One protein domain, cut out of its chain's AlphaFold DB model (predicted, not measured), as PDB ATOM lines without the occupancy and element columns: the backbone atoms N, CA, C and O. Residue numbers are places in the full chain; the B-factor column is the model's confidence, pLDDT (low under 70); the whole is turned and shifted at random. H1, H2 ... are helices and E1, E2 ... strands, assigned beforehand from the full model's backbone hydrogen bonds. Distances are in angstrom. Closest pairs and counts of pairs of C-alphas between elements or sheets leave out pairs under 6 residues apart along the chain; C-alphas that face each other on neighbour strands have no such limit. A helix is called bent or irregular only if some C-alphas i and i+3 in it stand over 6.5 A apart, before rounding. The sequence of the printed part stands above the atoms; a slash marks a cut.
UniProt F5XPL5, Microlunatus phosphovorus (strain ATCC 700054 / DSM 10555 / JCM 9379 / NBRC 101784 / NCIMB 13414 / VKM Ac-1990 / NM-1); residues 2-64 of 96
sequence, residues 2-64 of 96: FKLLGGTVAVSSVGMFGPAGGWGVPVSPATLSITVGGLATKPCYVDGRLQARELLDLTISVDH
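What this domain is: This is residues 2 to 64 of the 96 residues of a protein of Microlunatus phosphovorus (strain ATCC 700054 / DSM 10555 / JCM 9379 / NBRC 101784 / NCIMB 13414 / VKM Ac-1990 / NM-1) (UniProt F5XPL5). A long, bent hairpin of two strands, E2 and E3, makes most of the length of this domain, with the short strand E1 beside E2 near the start of that strand and a small helix, H1, beyond the sheet, far from the hairpin's turn. An 18-residue stretch with no named element, residues 14 to 31, loops back from E1 to the start of E2. The printed part has 63 residues, with one named helix and three named strands in the order H1, E1, E2, E3; the sheet runs E1, E2, E3 and is mixed. The class is mostly strand, and the whole is loose, with a radius of gyration of the C-alphas of 15.0 A, and elongated, spanning 48 by 25 by 17 A.

Where its parts are: H1, residues 2 to 6, begins at C-alpha 2 at (16.583, 94.404, 202.991). E1 follows at residues 10 to 13. E2, residues 32 to 46, is the longest strand by residues and measures 30.8 A from first to last C-alpha; its C-alpha 46 is at (-23.908, 84.578, 189.602). E3, residues 49 to 62, measures 34.3 A and ends at C-alpha 62 at (3.102, 82.728, 202.318). E2 bends by 93 degrees at residue 43, and E3 bends by 79 degrees at residue 52.

How they stand to each other: E1 and E2 are parallel neighbours, with 47 degrees between their directions. The C-alphas of Ala 10 and Ser 33 face each other at 4.5 A, and N 34 and O 10 are within hydrogen-bond range at 2.8 A. E2 and E3 form a hairpin of antiparallel neighbours, with 166 degrees between their directions. The C-alphas of Thr 41 and Glu 54 face each other at 4.3 A. Toward the turn N 44 and O 51 are within hydrogen-bond range at 2.8 A, and near the other end of the pair N 33 and O 61 are within range at 2.9 A. E1 and E3 are the edge strands and are apart; E2 is the inner strand. The sheet is twisted, its C-alphas lying up to 4.0 A off the best plane. H1 is not on the sheet, with 0 pairs of C-alphas within 10 A, and is apart from E2 and E3. In H1 every O i to N i+4 pair is within hydrogen-bond range.

The domain as a whole: The two C-alphas farthest apart, those of Phe 2 and Arg 49, are 48.6 A from each other. The printed part has no cut. The links from H1 to E1 and from E2 to E3 are tight, with 3 and 2 residues between the elements; the link from E1 to E2 is long, with 18 residues. The mean pLDDT of the printed part is 88.0; residue 2 and residues 19 to 21 are under 70.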
ATOM      1  N   PHE A   2      17.456  94.851 204.101       68.38
ATOM      2  CA  PHE A   2      16.583  94.404 202.991       68.38
ATOM      3  C   PHE A   2      15.164  94.991 203.007       68.38
ATOM      4  O   PHE A   2      14.719  95.535 202.007       68.38
ATOM      5  N   LYS A   3      14.484  94.965 204.158       71.81
ATOM      6  CA  LYS A   3      13.114  95.491 204.303       71.81
ATOM      7  C   LYS A   3      12.993  96.997 204.010       71.81
ATOM      8  O   LYS A   3      11.945  97.455 203.579       71.81
ATOM      9  N   LEU A   4      14.073  97.752 204.240       77.62
ATOM     10  CA  LEU A   4      14.118  99.202 204.021       77.62
ATOM     11  C   LEU A   4      14.288  99.557 202.534       77.62
ATOM     12  O   LEU A   4      13.861 100.623 202.114       77.62
ATOM     13  N   LEU A   5      14.920  98.670 201.758       81.06
ATOM     14  CA  LEU A   5      15.229  98.884 200.342       81.06
ATOM     15  C   LEU A   5      14.253  98.156 199.403       81.06
ATOM     16  O   LEU A   5      13.977  98.654 198.320       81.06
ATOM     17  N   GLY A   6      13.735  96.989 199.804       79.62
ATOM     18  CA  GLY A   6      12.892  96.115 198.977       79.62
ATOM     19  C   GLY A   6      11.454  95.933 199.472       79.62
ATOM     20  O   GLY A   6      10.697  95.185 198.864       79.62
ATOM     21  N   GLY A   7      11.069  96.589 200.571       87.62
ATOM     22  CA  GLY A   7       9.718  96.501 201.128       87.62
ATOM     23  C   GLY A   7       9.436  95.213 201.911       87.62
ATOM     24  O   GLY A   7      10.343  94.495 202.337       87.62
ATOM     25  N   THR A   8       8.150  94.960 202.174       90.31
ATOM     26  CA  THR A   8       7.677  93.868 203.052       90.31
ATOM     27  C   THR A   8       6.871  92.794 202.331       90.31
ATOM     28  O   THR A   8       6.707  91.703 202.871       90.31
ATOM     29  N   VAL A   9       6.350  93.111 201.147       92.50
ATOM     30  CA  VAL A   9       5.541  92.234 200.299       92.50
ATOM     31  C   VAL A   9       6.125  92.294 198.898       92.50
ATOM     32  O   VAL A   9       6.382  93.384 198.391       92.50
ATOM     33  N   ALA A  10       6.332  91.137 198.278       92.69
ATOM     34  CA  ALA A  10       6.732  91.065 196.880       92.69
ATOM     35  C   ALA A  10       5.491  90.960 195.988       92.69
ATOM     36  O   ALA A  10       4.592  90.169 196.267       92.69
ATOM     37  N   VAL A  11       5.447  91.737 194.907       92.56
ATOM     38  CA  VAL A  11       4.394  91.639 193.888       92.56
ATOM     39  C   VAL A  11       5.047  91.418 192.531       92.56
ATOM     40  O   VAL A  11       5.983  92.128 192.169       92.56
ATOM     41  N   SER A  12       4.563  90.429 191.784       90.25
ATOM     42  CA  SER A  12       5.034  90.115 190.434       90.25
ATOM     43  C   SER A  12       3.855  90.085 189.469       90.25
ATOM     44  O   SER A  12       2.902  89.346 189.691       90.25
ATOM     45  N   SER A  13       3.916  90.889 188.406       89.44
ATOM     46  CA  SER A  13       2.902  90.910 187.349       89.44
ATOM     47  C   SER A  13       3.375  90.071 186.167       89.44
ATOM     48  O   SER A  13       4.263  90.480 185.420       89.44
ATOM     49  N   VAL A  14       2.799  88.879 186.023       87.50
ATOM     50  CA  VAL A  14       3.098  87.941 184.928       87.50
ATOM     51  C   VAL A  14       1.961  87.860 183.908       87.50
ATOM     52  O   VAL A  14       2.167  87.370 182.801       87.50
ATOM     53  N   GLY A  15       0.785  88.404 184.235       81.69
ATOM     54  CA  GLY A  15      -0.388  88.408 183.356       81.69
ATOM     55  C   GLY A  15      -0.197  89.099 182.004       81.69
ATOM     56  O   GLY A  15      -0.960  88.843 181.078       81.69
ATOM     57  N   MET A  16       0.849  89.919 181.841       76.56
ATOM     58  CA  MET A  16       1.183  90.542 180.552       76.56
ATOM     59  C   MET A  16       1.563  89.528 179.462       76.56
ATOM     60  O   MET A  16       1.502  89.855 178.281       76.56
ATOM     61  N   PHE A  17       1.951  88.306 179.837       76.31
ATOM     62  CA  PHE A  17       2.421  87.282 178.898       76.31
ATOM     63  C   PHE A  17       1.320  86.312 178.432       76.31
ATOM     64  O   PHE A  17       1.602  85.391 177.669       76.31
ATOM     65  N   GLY A  18       0.067  86.522 178.850       71.50
ATOM     66  CA  GLY A  18      -1.099  85.797 178.343       71.50
ATOM     67  C   GLY A  18      -2.185  85.555 179.398       71.50
ATOM     68  O   GLY A  18      -1.977  85.831 180.578       71.50
ATOM     69  N   PRO A  19      -3.331  84.965 179.006       67.62
ATOM     70  CA  PRO A  19      -4.457  84.651 179.899       67.62
ATOM     71  C   PRO A  19      -4.160  83.483 180.862       67.62
ATOM     72  O   PRO A  19      -5.071  82.902 181.453       67.62
ATOM     73  N   ALA A  20      -2.891  83.081 180.971       64.12
ATOM     74  CA  ALA A  20      -2.473  81.945 181.764       64.12
ATOM     75  C   ALA A  20      -2.625  82.260 183.257       64.12
ATOM     76  O   ALA A  20      -2.071  83.236 183.766       64.12
ATOM     77  N   GLY A  21      -3.367  81.394 183.943       68.25
ATOM     78  CA  GLY A  21      -3.195  81.191 185.374       68.25
ATOM     79  C   GLY A  21      -2.040  80.227 185.627       68.25
ATOM     80  O   GLY A  21      -1.646  79.467 184.736       68.25
ATOM     81  N   GLY A  22      -1.483  80.246 186.828       76.19
ATOM     82  CA  GLY A  22      -0.375  79.359 187.163       76.19
ATOM     83  C   GLY A  22       0.231  79.640 188.524       76.19
ATOM     84  O   GLY A  22      -0.033  80.664 189.144       76.19
ATOM     85  N   TRP A  23       1.080  78.720 188.977       82.50
ATOM     86  CA  TRP A  23       1.757  78.849 190.261       82.50
ATOM     87  C   TRP A  23       2.933  79.816 190.156       82.50
ATOM     88  O   TRP A  23       3.987  79.490 189.610       82.50
ATOM     89  N   GLY A  24       2.756  81.006 190.721       84.44
ATOM     90  CA  GLY A  24       3.857  81.921 190.994       84.44
ATOM     91  C   GLY A  24       4.733  81.394 192.128       84.44
ATOM     92  O   GLY A  24       4.330  81.439 193.288       84.44
ATOM     93  N   VAL A  25       5.931  80.904 191.802       87.44
ATOM     94  CA  VAL A  25       6.913  80.470 192.804       87.44
ATOM     95  C   VAL A  25       7.742  81.681 193.246       87.44
ATOM     96  O   VAL A  25       8.423  82.285 192.412       87.44
ATOM     97  N   PRO A  26       7.698  82.079 194.530       81.94
ATOM     98  CA  PRO A  26       8.416  83.253 194.998       81.94
ATOM     99  C   PRO A  26       9.931  83.026 194.967       81.94
ATOM    100  O   PRO A  26      10.439  82.044 195.497       81.94
ATOM    101  N   VAL A  27      10.659  83.983 194.390       82.31
ATOM    102  CA  VAL A  27      12.136  84.053 194.431       82.31
ATOM    103  C   VAL A  27      12.647  85.085 195.447       82.31
ATOM    104  O   VAL A  27      13.847  85.271 195.616       82.31
ATOM    105  N   SER A  28      11.724  85.793 196.102       81.94
ATOM    106  CA  SER A  28      12.001  86.865 197.059       81.94
ATOM    107  C   SER A  28      12.104  86.323 198.490       81.94
ATOM    108  O   SER A  28      11.359  85.407 198.832       81.94
ATOM    109  N   PRO A  29      12.933  86.926 199.367       84.44
ATOM    110  CA  PRO A  29      12.953  86.611 200.797       84.44
ATOM    111  C   PRO A  29      11.750  87.184 201.579       84.44
ATOM    112  O   PRO A  29      11.739  87.139 202.808       84.44
ATOM    113  N   ALA A  30      10.764  87.795 200.910       89.81
ATOM    114  CA  ALA A  30       9.560  88.301 201.563       89.81
ATOM    115  C   ALA A  30       8.679  87.152 202.087       89.81
ATOM    116  O   ALA A  30       8.449  86.168 201.391       89.81
ATOM    117  N   THR A  31       8.108  87.320 203.283       92.62
ATOM    118  CA  THR A  31       7.206  86.329 203.906       92.62
ATOM    119  C   THR A  31       5.828  86.258 203.240       92.62
ATOM    120  O   THR A  31       5.054  85.343 203.513       92.62
ATOM    121  N   LEU A  32       5.508  87.244 202.397       94.06
ATOM    122  CA  LEU A  32       4.314  87.304 201.561       94.06
ATOM    123  C   LEU A  32       4.726  87.724 200.147       94.06
ATOM    124  O   LEU A  32       5.347  88.773 199.954       94.06
ATOM    125  N   SER A  33       4.333  86.917 199.167       94.56
ATOM    126  CA  SER A  33       4.498  87.215 197.748       94.56
ATOM    127  C   SER A  33       3.187  87.003 197.006       94.56
ATOM    128  O   SER A  33       2.494  86.010 197.224       94.56
ATOM    129  N   ILE A  34       2.865  87.926 196.108       94.81
ATOM    130  CA  ILE A  34       1.653  87.901 195.294       94.81
ATOM    131  C   ILE A  34       2.065  87.898 193.827       94.81
ATOM    132  O   ILE A  34       2.747  88.807 193.356       94.81
ATOM    133  N   THR A  35       1.633  86.881 193.097       93.44
ATOM    134  CA  THR A  35       1.780  86.818 191.647       93.44
ATOM    135  C   THR A  35       0.438  87.128 191.007       93.44
ATOM    136  O   THR A  35      -0.543  86.424 191.238       93.44
ATOM    137  N   VAL A  36       0.414  88.199 190.216       93.38
ATOM    138  CA  VAL A  36      -0.737  88.655 189.441       93.38
ATOM    139  C   VAL A  36      -0.651  88.030 188.054       93.38
ATOM    140  O   VAL A  36       0.217  88.387 187.250       93.38
ATOM    141  N   GLY A  37      -1.510  87.042 187.818       92.38
ATOM    142  CA  GLY A  37      -1.646  86.336 186.552       92.38
ATOM    143  C   GLY A  37      -2.507  87.094 185.544       92.38
ATOM    144  O   GLY A  37      -2.792  88.282 185.702       92.38
ATOM    145  N   GLY A  38      -2.880  86.404 184.466       91.50
ATOM    146  CA  GLY A  38      -3.718  86.969 183.411       91.50
ATOM    147  C   GLY A  38      -5.200  87.048 183.787       91.50
ATOM    148  O   GLY A  38      -5.677  86.349 184.685       91.50
ATOM    149  N   LEU A  39      -5.937  87.875 183.044       90.69
ATOM    150  CA  LEU A  39      -7.397  87.839 183.006       90.69
ATOM    151  C   LEU A  39      -7.858  86.776 182.006       90.69
ATOM    152  O   LEU A  39      -7.314  86.661 180.906       90.69
ATOM    153  N   ALA A  40      -8.877  86.008 182.379       90.12
ATOM    154  CA  ALA A  40      -9.501  85.038 181.489       90.12
ATOM    155  C   ALA A  40     -11.020  85.022 181.666       90.12
ATOM    156  O   ALA A  40     -11.528  84.955 182.787       90.12
ATOM    157  N   THR A  41     -11.745  85.009 180.547       92.56
ATOM    158  CA  THR A  41     -13.201  84.842 180.545       92.56
ATOM    159  C   THR A  41     -13.555  83.389 180.833       92.56
ATOM    160  O   THR A  41     -13.238  82.496 180.046       92.56
ATOM    161  N   LYS A  42     -14.227  83.137 181.959       92.06
ATOM    162  CA  LYS A  42     -14.671  81.801 182.378       92.06
ATOM    163  C   LYS A  42     -16.168  81.817 182.716       92.06
ATOM    164  O   LYS A  42     -16.680  82.834 183.190       92.06
ATOM    165  N   PRO A  43     -16.897  80.711 182.486       95.38
ATOM    166  CA  PRO A  43     -18.285  80.604 182.919       95.38
ATOM    167  C   PRO A  43     -18.359  80.549 184.453       95.38
ATOM    168  O   PRO A  43     -17.666  79.753 185.083       95.38
ATOM    169  N   CYS A  44     -19.199  81.392 185.052       93.69
ATOM    170  CA  CYS A  44     -19.406  81.497 186.498       93.69
ATOM    171  C   CYS A  44     -20.900  81.519 186.826       93.69
ATOM    172  O   CYS A  44     -21.693  82.089 186.079       93.69
ATOM    173  N   TYR A  45     -21.283  80.940 187.963       95.94
ATOM    174  CA  TYR A  45     -22.625  81.134 188.505       95.94
ATOM    175  C   TYR A  45     -22.684  82.442 189.291       95.94
ATOM    176  O   TYR A  45     -21.921  82.639 190.233       95.94
ATOM    177  N   VAL A  46     -23.611  83.317 188.915       92.62
ATOM    178  CA  VAL A  46     -23.908  84.578 189.602       92.62
ATOM    179  C   VAL A  46     -25.417  84.631 189.786       92.62
ATOM    180  O   VAL A  46     -26.157  84.501 188.807       92.62
ATOM    181  N   ASP A  47     -25.864  84.722 191.039       93.69
ATOM    182  CA  ASP A  47     -27.282  84.700 191.424       93.69
ATOM    183  C   ASP A  47     -28.058  83.524 190.808       93.69
ATOM    184  O   ASP A  47     -29.164  83.655 190.282       93.69
ATOM    185  N   GLY A  48     -27.431  82.344 190.816       95.62
ATOM    186  CA  GLY A  48     -28.014  81.107 190.291       95.62
ATOM    187  C   GLY A  48     -28.047  80.998 188.762       95.62
ATOM    188  O   GLY A  48     -28.581  80.022 188.243       95.62
ATOM    189  N   ARG A  49     -27.463  81.950 188.021       96.62
ATOM    190  CA  ARG A  49     -27.399  81.927 186.549       96.62
ATOM    191  C   ARG A  49     -25.969  81.802 186.049       96.62
ATOM    192  O   ARG A  49     -25.071  82.458 186.571       96.62
ATOM    193  N   LEU A  50     -25.773  80.997 185.008       96.94
ATOM    194  CA  LEU A  50     -24.484  80.877 184.334       96.94
ATOM    195  C   LEU A  50     -24.225  82.123 183.478       96.94
ATOM    196  O   LEU A  50     -25.028  82.454 182.608       96.94
ATOM    197  N   GLN A  51     -23.111  82.806 183.727       97.31
ATOM    198  CA  GLN A  51     -22.710  84.029 183.037       97.31
ATOM    199  C   GLN A  51     -21.212  83.983 182.724       97.31
ATOM    200  O   GLN A  51     -20.424  83.436 183.497       97.31
ATOM    201  N   ALA A  52     -20.801  84.553 181.593       96.12
ATOM    202  CA  ALA A  52     -19.386  84.751 181.298       96.12
ATOM    203  C   ALA A  52     -18.834  85.876 182.187       96.12
ATOM    204  O   ALA A  52     -19.436  86.946 182.270       96.12
ATOM    205  N   ARG A  53     -17.707  85.638 182.865       93.75
ATOM    206  CA  ARG A  53     -17.039  86.629 183.719       93.75
ATOM    207  C   ARG A  53     -15.546  86.640 183.444       93.75
ATOM    208  O   ARG A  53     -14.945  85.578 183.290       93.75
ATOM    209  N   GLU A  54     -14.960  87.827 183.424       91.19
ATOM    210  CA  GLU A  54     -13.510  87.983 183.485       91.19
ATOM    211  C   GLU A  54     -13.041  87.698 184.910       91.19
ATOM    212  O   GLU A  54     -13.543  88.281 185.871       91.19
ATOM    213  N   LEU A  55     -12.109  86.758 185.043       91.50
ATOM    214  CA  LEU A  55     -11.507  86.386 186.315       91.50
ATOM    215  C   LEU A  55     -10.012  86.670 186.278       91.50
ATOM    216  O   LEU A  55      -9.327  86.249 185.345       91.50
ATOM    217  N   LEU A  56      -9.523  87.339 187.321       92.31
ATOM    218  CA  LEU A  56      -8.101  87.552 187.561       92.31
ATOM    219  C   LEU A  56      -7.517  86.357 188.314       92.31
ATOM    220  O   LEU A  56      -8.024  85.982 189.373       92.31
ATOM    221  N   ASP A  57      -6.443  85.779 187.783       92.00
ATOM    222  CA  ASP A  57      -5.678  84.748 188.482       92.00
ATOM    223  C   ASP A  57      -4.695  85.386 189.475       92.00
ATOM    224  O   ASP A  57      -3.901  86.255 189.112       92.00
ATOM    225  N   LEU A  58      -4.749  84.962 190.738       93.56
ATOM    226  CA  LEU A  58      -3.838  85.410 191.789       93.56
ATOM    227  C   LEU A  58      -3.241  84.195 192.497       93.56
ATOM    228  O   LEU A  58      -3.970  83.391 193.074       93.56
ATOM    229  N   THR A  59      -1.912  84.114 192.533       93.88
ATOM    230  CA  THR A  59      -1.202  83.186 193.424       93.88
ATOM    231  C   THR A  59      -0.661  83.955 194.620       93.88
ATOM    232  O   THR A  59       0.146  84.871 194.465       93.88
ATOM    233  N   ILE A  60      -1.084  83.567 195.824       95.31
ATOM    234  CA  ILE A  60      -0.612  84.146 197.085       95.31
ATOM    235  C   ILE A  60       0.260  83.109 197.783       95.31
ATOM    236  O   ILE A  60      -0.235  82.092 198.263       95.31
ATOM    237  N   SER A  61       1.559  83.380 197.841       94.44
ATOM    238  CA  SER A  61       2.532  82.547 198.540       94.44
ATOM    239  C   SER A  61       2.871  83.159 199.891       94.44
ATOM    240  O   SER A  61       3.227  84.338 199.977       94.44
ATOM    241  N   VAL A  62       2.777  82.347 200.941       94.81
ATOM    242  CA  VAL A  62       3.102  82.728 202.318       94.81
ATOM    243  C   VAL A  62       4.166  81.802 202.884       94.81
ATOM    244  O   VAL A  62       4.180  80.607 202.590       94.81
ATOM    245  N   ASP A  63       5.037  82.348 203.726       93.75
ATOM    246  CA  ASP A  63       5.912  81.536 204.566       93.75
ATOM    247  C   ASP A  63       5.094  80.920 205.712       93.75
ATOM    248  O   ASP A  63       4.729  81.597 206.678       93.75
ATOM    249  N   HIS A  64       4.793  79.626 205.594       94.38
ATOM    250  CA  HIS A  64       3.939  78.910 206.543       94.38
ATOM    251  C   HIS A  64       4.637  78.590 207.879       94.38
ATOM    252  O   HIS A  64       3.980  78.150 208.822       94.38
TER     253      HIS A  64